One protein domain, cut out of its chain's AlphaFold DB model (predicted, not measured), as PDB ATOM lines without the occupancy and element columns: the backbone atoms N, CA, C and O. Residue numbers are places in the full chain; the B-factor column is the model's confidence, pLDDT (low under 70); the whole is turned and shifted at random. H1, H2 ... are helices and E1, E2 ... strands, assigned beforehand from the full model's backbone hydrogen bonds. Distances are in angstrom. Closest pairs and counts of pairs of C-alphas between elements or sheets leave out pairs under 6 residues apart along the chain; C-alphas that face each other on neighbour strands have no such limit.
ATOM      1  N   LYS A   2     104.126 138.337 177.936       70.31
ATOM      2  CA  LYS A   2     104.434 137.748 176.609       70.31
ATOM      3  C   LYS A   2     105.650 136.805 176.620       70.31
ATOM      4  O   LYS A   2     105.560 135.689 176.125       70.31
ATOM      5  N   ARG A   3     106.729 137.204 177.308       74.25
ATOM      6  CA  ARG A   3     107.931 136.372 177.488       74.25
ATOM      7  C   ARG A   3     107.670 135.072 178.254       74.25
ATOM      8  O   ARG A   3     108.188 134.038 177.872       74.25
ATOM      9  N   ILE A   4     106.827 135.110 179.292       82.88
ATOM     10  CA  ILE A   4     106.460 133.921 180.082       82.88
ATOM     11  C   ILE A   4     105.693 132.934 179.196       82.88
ATOM     12  O   ILE A   4     106.029 131.756 179.160       82.88
ATOM     13  N   ILE A   5     104.718 133.429 178.426       84.00
ATOM     14  CA  ILE A   5     103.937 132.620 177.477       84.00
ATOM     15  C   ILE A   5     104.851 131.994 176.415       84.00
ATOM     16  O   ILE A   5     104.722 130.808 176.120       84.00
ATOM     17  N   GLY A   6     105.811 132.759 175.886       83.31
ATOM     18  CA  GLY A   6     106.801 132.252 174.936       83.31
ATOM     19  C   GLY A   6     107.687 131.147 175.523       83.31
ATOM     20  O   GLY A   6     107.860 130.107 174.893       83.31
ATOM     21  N   THR A   7     108.170 131.307 176.760       85.06
ATOM     22  CA  THR A   7     108.934 130.260 177.461       85.06
ATOM     23  C   THR A   7     108.096 129.001 177.691       85.06
ATOM     24  O   THR A   7     108.580 127.897 177.443       85.06
ATOM     25  N   PHE A   8     106.831 129.141 178.102       88.06
ATOM     26  CA  PHE A   8     105.916 128.002 178.250       88.06
ATOM     27  C   PHE A   8     105.706 127.252 176.928       88.06
ATOM     28  O   PHE A   8     105.735 126.024 176.919       88.06
ATOM     29  N   LEU A   9     105.558 127.973 175.812       87.12
ATOM     30  CA  LEU A   9     105.440 127.396 174.467       87.12
ATOM     31  C   LEU A   9     106.675 126.575 174.071       87.12
ATOM     32  O   LEU A   9     106.539 125.472 173.533       87.12
ATOM     33  N   ILE A  10     107.873 127.075 174.375       87.12
ATOM     34  CA  ILE A  10     109.132 126.368 174.099       87.12
ATOM     35  C   ILE A  10     109.220 125.088 174.941       87.12
ATOM     36  O   ILE A  10     109.455 124.010 174.397       87.12
ATOM     37  N   VAL A  11     108.971 125.180 176.251       89.50
ATOM     38  CA  VAL A  11     109.017 124.025 177.168       89.50
ATOM     39  C   VAL A  11     107.982 122.964 176.779       89.50
ATOM     40  O   VAL A  11     108.313 121.781 176.707       89.50
ATOM     41  N   TYR A  12     106.755 123.377 176.456       88.62
ATOM     42  CA  TYR A  12     105.698 122.482 175.980       88.62
ATOM     43  C   TYR A  12     106.092 121.751 174.691       88.62
ATOM     44  O   TYR A  12     105.868 120.546 174.563       88.62
ATOM     45  N   SER A  13     106.722 122.460 173.752       87.06
ATOM     46  CA  SER A  13     107.199 121.870 172.498       87.06
ATOM     47  C   SER A  13     108.266 120.804 172.755       87.06
ATOM     48  O   SER A  13     108.161 119.696 172.233       87.06
ATOM     49  N   ILE A  14     109.241 121.084 173.628       86.88
ATOM     50  CA  ILE A  14     110.284 120.116 174.009       86.88
ATOM     51  C   ILE A  14     109.668 118.873 174.668       86.88
ATOM     52  O   ILE A  14     109.991 117.747 174.288       86.88
ATOM     53  N   LEU A  15     108.738 119.055 175.611       88.00
ATOM     54  CA  LEU A  15     108.025 117.953 176.271       88.00
ATOM     55  C   LEU A  15     107.239 117.098 175.274       88.00
ATOM     56  O   LEU A  15     107.266 115.868 175.342       88.00
ATOM     57  N   THR A  16     106.572 117.743 174.320       84.62
ATOM     58  CA  THR A  16     105.805 117.057 173.277       84.62
ATOM     59  C   THR A  16     106.731 116.274 172.346       84.62
ATOM     60  O   THR A  16     106.413 115.142 171.985       84.62
ATOM     61  N   TYR A  17     107.906 116.816 172.017       83.69
ATOM     62  CA  TYR A  17     108.907 116.131 171.198       83.69
ATOM     63  C   TYR A  17     109.435 114.873 171.892       83.69
ATOM     64  O   TYR A  17     109.454 113.799 171.289       83.69
ATOM     65  N   ILE A  18     109.784 114.977 173.179       83.38
ATOM     66  CA  ILE A  18     110.218 113.830 173.986       83.38
ATOM     67  C   ILE A  18     109.106 112.778 174.053       83.38
ATOM     68  O   ILE A  18     109.366 111.595 173.846       83.38
ATOM     69  N   SER A  19     107.857 113.195 174.283       82.69
ATOM     70  CA  SER A  19     106.703 112.291 174.337       82.69
ATOM     71  C   SER A  19     106.494 111.527 173.024       82.69
ATOM     72  O   SER A  19     106.259 110.320 173.043       82.69
ATOM     73  N   ILE A  20     106.639 112.206 171.883       75.44
ATOM     74  CA  ILE A  20     106.557 111.586 170.557       75.44
ATOM     75  C   ILE A  20     107.726 110.622 170.334       75.44
ATOM     76  O   ILE A  20     107.502 109.504 169.883       75.44
ATOM     77  N   SER A  21     108.952 111.025 170.675       72.56
ATOM     78  CA  SER A  21     110.149 110.192 170.503       72.56
ATOM     79  C   SER A  21     110.104 108.914 171.338       72.56
ATOM     80  O   SER A  21     110.668 107.902 170.931       72.56
ATOM     81  N   ASN A  22     109.453 108.956 172.503       71.38
ATOM     82  CA  ASN A  22     109.318 107.798 173.385       71.38
ATOM     83  C   ASN A  22     108.135 106.894 173.003       71.38
ATOM     84  O   ASN A  22     108.035 105.759 173.467       71.38
ATOM     85  N   SER A  23     107.219 107.384 172.167       66.44
ATOM     86  CA  SER A  23     106.089 106.604 171.684       66.44
ATOM     87  C   SER A  23     106.513 105.812 170.443       66.44
ATOM     88  O   SER A  23     106.920 106.375 169.429       66.44
ATOM     89  N   VAL A  24     106.424 104.481 170.500       58.00
ATOM     90  CA  VAL A  24     106.690 103.599 169.351       58.00
ATOM     91  C   VAL A  24     105.493 103.669 168.394       58.00
ATOM     92  O   VAL A  24     104.670 102.763 168.352       58.00
ATOM     93  N   ILE A  25     105.349 104.773 167.651       61.41
ATOM     94  CA  ILE A  25     104.209 104.994 166.732       61.41
ATOM     95  C   ILE A  25     104.486 104.460 165.313       61.41
ATOM     96  O   ILE A  25     103.685 104.645 164.402       61.41
ATOM     97  N   ALA A  26     105.630 103.813 165.079       61.66
ATOM     98  CA  ALA A  26     105.925 103.248 163.766       61.66
ATOM     99  C   ALA A  26     105.052 102.008 163.527       61.66
ATOM    100  O   ALA A  26     105.216 100.988 164.202       61.66
ATOM    101  N   PHE A  27     104.160 102.072 162.535       63.22
ATOM    102  CA  PHE A  27     103.472 100.885 162.044       63.22
ATOM    103  C   PHE A  27     104.494 100.033 161.304       63.22
ATOM    104  O   PHE A  27     104.976 100.406 160.232       63.22
ATOM    105  N   LYS A  28     104.853  98.901 161.909       67.06
ATOM    106  CA  LYS A  28     105.720  97.899 161.294       67.06
ATOM    107  C   LYS A  28     104.829  96.841 160.669       67.06
ATOM    108  O   LYS A  28     104.181  96.087 161.390       67.06
ATOM    109  N   THR A  29     104.799  96.781 159.346       70.94
ATOM    110  CA  THR A  29     104.195  95.648 158.641       70.94
ATOM    111  C   THR A  29     105.290  94.845 157.959       70.94
ATOM    112  O   THR A  29     106.218  95.402 157.370       70.94
ATOM    113  N   THR A  30     105.215  93.526 158.094       73.94
ATOM    114  CA  THR A  30     106.129  92.606 157.423       73.94
ATOM    115  C   THR A  30     105.330  91.885 156.361       73.94
ATOM    116  O   THR A  30     104.405  91.144 156.683       73.94
ATOM    117  N   VAL A  31     105.672  92.124 155.099       77.00
ATOM    118  CA  VAL A  31     105.064  91.430 153.966       77.00
ATOM    119  C   VAL A  31     106.075  90.412 153.474       77.00
ATOM    120  O   VAL A  31     107.188  90.774 153.096       77.00
ATOM    121  N   VAL A  32     105.697  89.138 153.513       78.94
ATOM    122  CA  VAL A  32     106.497  88.060 152.930       78.94
ATOM    123  C   VAL A  32     106.072  87.915 151.479       78.94
ATOM    124  O   VAL A  32     104.898  87.690 151.191       78.94
ATOM    125  N   ASP A  33     107.020  88.089 150.565       74.94
ATOM    126  CA  ASP A  33     106.783  87.869 149.146       74.94
ATOM    127  C   ASP A  33     106.644  86.361 148.886       74.94
ATOM    128  O   ASP A  33     107.582  85.592 149.098       74.94
ATOM    129  N   GLY A  34     105.462  85.932 148.438       74.88
ATOM    130  CA  GLY A  34     105.151  84.521 148.201       74.88
ATOM    131  C   GLY A  34     105.945  83.879 147.060       74.88
ATOM    132  O   GLY A  34     106.019  82.655 147.005       74.88
ATOM    133  N   ALA A  35     106.555  84.672 146.170       79.44
ATOM    134  CA  ALA A  35     107.354  84.161 145.054       79.44
ATOM    135  C   ALA A  35     108.846  84.015 145.396       79.44
ATOM    136  O   ALA A  35     109.519  83.139 144.856       79.44
ATOM    137  N   THR A  36     109.372  84.866 146.282       77.81
ATOM    138  CA  THR A  36     110.811  84.917 146.608       77.81
ATOM    139  C   THR A  36     111.133  84.494 148.042       77.81
ATOM    140  O   THR A  36     112.298  84.285 148.369       77.81
ATOM    141  N   GLY A  37     110.123  84.372 148.913       77.19
ATOM    142  CA  GLY A  37     110.286  84.062 150.336       77.19
ATOM    143  C   GLY A  37     110.924  85.193 151.151       77.19
ATOM    144  O   GLY A  37     111.160  85.034 152.347       77.19
ATOM    145  N   LEU A  38     111.213  86.340 150.527       78.12
ATOM    146  CA  LEU A  38     111.856  87.471 151.183       78.12
ATOM    147  C   LEU A  38     110.840  88.249 152.023       78.12
ATOM    148  O   LEU A  38     109.814  88.720 151.526       78.12
ATOM    149  N   ALA A  39     111.161  88.430 153.302       78.25
ATOM    150  CA  ALA A  39     110.423  89.318 154.186       78.25
ATOM    151  C   ALA A  39     110.837  90.771 153.919       78.25
ATOM    152  O   ALA A  39     111.996  91.148 154.106       78.25
ATOM    153  N   ARG A  40     109.886  91.606 153.491       76.19
ATOM    154  CA  ARG A  40     110.066  93.058 153.402       76.19
ATOM    155  C   ARG A  40     109.416  93.721 154.604       76.19
ATOM    156  O   ARG A  40     108.228  93.533 154.865       76.19
ATOM    157  N   HIS A  41     110.203  94.515 155.319       73.88
ATOM    158  CA  HIS A  41     109.723  95.318 156.434       73.88
ATOM    159  C   HIS A  41     109.381  96.719 155.937       73.88
ATOM    160  O   HIS A  41     110.251  97.433 155.440       73.88
ATOM    161  N   TYR A  42     108.125  97.121 156.095       70.56
ATOM    162  CA  TYR A  42     107.685  98.485 155.842       70.56
ATOM    163  C   TYR A  42     107.461  99.172 157.182       70.56
ATOM    164  O   TYR A  42     106.710  98.682 158.031       70.56
ATOM    165  N   ALA A  43     108.134 100.303 157.363       68.50
ATOM    166  CA  ALA A  43     107.894 101.217 158.463       68.50
ATOM    167  C   ALA A  43     107.175 102.439 157.897       68.50
ATOM    168  O   ALA A  43     107.697 103.103 157.002       68.50
ATOM    169  N   SER A  44     105.978 102.715 158.403       68.62
ATOM    170  CA  SER A  44     105.250 103.939 158.082       68.62
ATOM    171  C   SER A  44     104.871 104.658 159.367       68.62
ATOM    172  O   SER A  44     104.466 104.030 160.352       68.62
ATOM    173  N   TYR A  45     105.029 105.977 159.366       70.31
ATOM    174  CA  TYR A  45     104.563 106.832 160.448       70.31
ATOM    175  C   TYR A  45     103.126 107.260 160.139       70.31
ATOM    176  O   TYR A  45     102.824 107.593 158.993       70.31
ATOM    177  N   PRO A  46     102.208 107.256 161.118       75.81
ATOM    178  CA  PRO A  46     100.879 107.794 160.878       75.81
ATOM    179  C   PRO A  46     100.952 109.269 160.508       75.81
ATOM    180  O   PRO A  46     101.753 110.011 161.068       75.81
ATOM    181  N   LEU A  47     100.005 109.723 159.689       75.56
ATOM    182  CA  LEU A  47      99.819 111.141 159.366       75.56
ATOM    183  C   LEU A  47      99.725 112.030 160.628       75.56
ATOM    184  O   LEU A  47     100.147 113.183 160.636       75.56
ATOM    185  N   SER A  48      99.217 111.478 161.737       74.81
ATOM    186  CA  SER A  48      99.159 112.168 163.030       74.81
ATOM    187  C   SER A  48     100.537 112.509 163.610       74.81
ATOM    188  O   SER A  48     100.644 113.489 164.345       74.81
ATOM    189  N   TYR A  49     101.585 111.744 163.287       76.88
ATOM    190  CA  TYR A  49     102.970 112.055 163.646       76.88
ATOM    191  C   TYR A  49     103.456 113.299 162.894       76.88
ATOM    192  O   TYR A  49     103.947 114.237 163.517       76.88
ATOM    193  N   GLU A  50     103.235 113.352 161.579       79.06
ATOM    194  CA  GLU A  50     103.649 114.483 160.741       79.06
ATOM    195  C   GLU A  50     102.949 115.786 161.148       79.06
ATOM    196  O   GLU A  50     103.602 116.818 161.308       79.06
ATOM    197  N   ILE A  51     101.640 115.726 161.418       82.50
ATOM    198  CA  ILE A  51     100.860 116.880 161.895       82.50
ATOM    199  C   ILE A  51     101.406 117.390 163.233       82.50
ATOM    200  O   ILE A  51     101.584 118.597 163.415       82.50
ATOM    201  N   LYS A  52     101.699 116.481 164.174       83.00
ATOM    202  CA  LYS A  52     102.266 116.854 165.474       83.00
ATOM    203  C   LYS A  52     103.635 117.504 165.317       83.00
ATOM    204  O   LYS A  52     103.868 118.530 165.945       83.00
ATOM    205  N   CYS A  53     104.508 116.961 164.468       82.19
ATOM    206  CA  CYS A  53     105.809 117.559 164.167       82.19
ATOM    207  C   CYS A  53     105.674 118.960 163.553       82.19
ATOM    208  O   CYS A  53     106.359 119.880 164.000       82.19
ATOM    209  N   GLY A  54     104.762 119.151 162.596       85.50
ATOM    210  CA  GLY A  54     104.496 120.462 161.997       85.50
ATOM    211  C   GLY A  54     104.027 121.499 163.022       85.50
ATOM    212  O   GLY A  54     104.549 122.615 163.066       85.50
ATOM    213  N   PHE A  55     103.106 121.113 163.911       87.06
ATOM    214  CA  PHE A  55     102.650 121.977 165.005       87.06
ATOM    215  C   PHE A  55     103.792 122.347 165.963       87.06
ATOM    216  O   PHE A  55     103.890 123.489 166.407       87.06
ATOM    217  N   LEU A  56     104.681 121.398 166.246       87.88
ATOM    218  CA  LEU A  56     105.817 121.576 167.146       87.88
ATOM    219  C   LEU A  56     106.807 122.623 166.617       87.88
ATOM    220  O   LEU A  56     107.248 123.491 167.367       87.88
ATOM    221  N   VAL A  57     107.099 122.593 165.315       88.12
ATOM    222  CA  VAL A  57     107.943 123.604 164.660       88.12
ATOM    223  C   VAL A  57     107.303 124.990 164.762       88.12
ATOM    224  O   VAL A  57     107.964 125.944 165.172       88.12
ATOM    225  N   ALA A  58     106.007 125.103 164.459       87.56
ATOM    226  CA  ALA A  58     105.286 126.371 164.555       87.56
ATOM    227  C   ALA A  58     105.269 126.922 165.994       87.56
ATOM    228  O   ALA A  58     105.498 128.115 166.204       87.56
ATOM    229  N   ALA A  59     105.057 126.055 166.986       88.44
ATOM    230  CA  ALA A  59     105.042 126.417 168.399       88.44
ATOM    231  C   ALA A  59     106.410 126.913 168.898       88.44
ATOM    232  O   ALA A  59     106.464 127.897 169.638       88.44
ATOM    233  N   ILE A  60     107.516 126.301 168.453       88.31
ATOM    234  CA  ILE A  60     108.876 126.764 168.777       88.31
ATOM    235  C   ILE A  60     109.134 128.146 168.177       88.31
ATOM    236  O   ILE A  60     109.583 129.044 168.889       88.31
ATOM    237  N   VAL A  61     108.816 128.346 166.895       89.12
ATOM    238  CA  VAL A  61     109.020 129.637 166.216       89.12
ATOM    239  C   VAL A  61     108.190 130.738 166.880       89.12
ATOM    240  O   VAL A  61     108.716 131.809 167.182       89.12
ATOM    241  N   ALA A  62     106.918 130.463 167.183       87.44
ATOM    242  CA  ALA A  62     106.050 131.394 167.900       87.44
ATOM    243  C   ALA A  62     106.560 131.690 169.320       87.44
ATOM    244  O   ALA A  62     106.546 132.841 169.756       87.44
ATOM    245  N   GLY A  63     107.050 130.670 170.031       85.94
ATOM    246  CA  GLY A  63     107.633 130.811 171.362       85.94
ATOM    247  C   GLY A  63     108.869 131.710 171.361       85.94
ATOM    248  O   GLY A  63     108.924 132.670 172.127       85.94
ATOM    249  N   ILE A  64     109.816 131.461 170.450       86.38
ATOM    250  CA  ILE A  64     111.010 132.299 170.253       86.38
ATOM    251  C   ILE A  64     110.586 133.733 169.928       86.38
ATOM    252  O   ILE A  64     111.029 134.670 170.592       86.38
ATOM    253  N   TYR A  65     109.672 133.917 168.974       86.25
ATOM    254  CA  TYR A  65     109.177 135.242 168.616       86.25
ATOM    255  C   TYR A  65     108.598 135.988 169.826       86.25
ATOM    256  O   TYR A  65     108.936 137.144 170.045       86.25
ATOM    257  N   LEU A  66     107.788 135.338 170.665       84.00
ATOM    258  CA  LEU A  66     107.195 135.958 171.856       84.00
ATOM    259  C   LEU A  66     108.203 136.268 172.970       84.00
ATOM    260  O   LEU A  66     107.993 137.221 173.724       84.00
ATOM    261  N   VAL A  67     109.276 135.480 173.093       83.06
ATOM    262  CA  VAL A  67     110.363 135.724 174.056       83.06
ATOM    263  C   VAL A  67     111.221 136.912 173.627       83.06
ATOM    264  O   VAL A  67     111.552 137.756 174.460       83.06
ATOM    265  N   PHE A  68     111.564 136.981 172.340       79.25
ATOM    266  CA  PHE A  68     112.468 137.994 171.791       79.25
ATOM    267  C   PHE A  68     111.761 139.229 171.240       79.25
ATOM    268  O   PHE A  68     112.435 140.196 170.885       79.25
ATOM    269  N   LYS A  69     110.422 139.239 171.185       79.06
ATOM    270  CA  LYS A  69     109.660 140.439 170.849       79.06
ATOM    271  C   LYS A  69     110.009 141.516 171.871       79.06
ATOM    272  O   LYS A  69     109.593 141.449 173.029       79.06
TER     273      LYS A  69
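AT A GLANCE: This is residues 2 to 69 of the 83 residues of an uncharacterized protein of Bacillus megaterium (UniProt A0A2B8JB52). A long rod, with a hairpin of two strands, E1 and E2, making one end and two long helices, H1 and H2, side by side making the other. The chain runs out along H1 and E1 and folds back along E2 and H2. The 68 printed residues hold two helices and two strands in the order H1, E1, E2, H2, class mixed, the sheet antiparallel. The whole is extended, with a radius of gyration of the C-alphas of 18.5 A and spans of 62 by 17 by 13 A.

HOW THE PARTS SIT: E1, residues 27 to 32, and E2, residues 39 to 44, form an antiparallel hairpin, at 158 degrees between directions; N 29 and O 42 are within hydrogen-bond range at 3.0 A, N 40 and O 31 at 2.9 A. H1, residues 2 to 22, and H2, residues 47 to 68, touch, closest at the C-alphas of Gly 6 and Gly 63, 3.9 A apart. They run opposite ways at a shallow tilt of 27 degrees. H1 is apart from E2, and H2 from E1. In H1 and H2 every O i to N i+4 pair is within hydrogen-bond range.

IN THESE COORDINATES: E1 and E2 each measure 16.0 A from first to last C-alpha. H1, 30.5 A, begins at C-alpha 2 (104.434, 137.748, 176.609). H2, 32.2 A, ends at C-alpha 68 (112.468, 137.994, 171.791).

THE WHOLE: The two C-alphas farthest apart, of Lys 2 and Ala 35, are 62.3 A apart. The printed part has no cut and no long link. Residues 23 to 28 and 43 to 44 have pLDDT under 70.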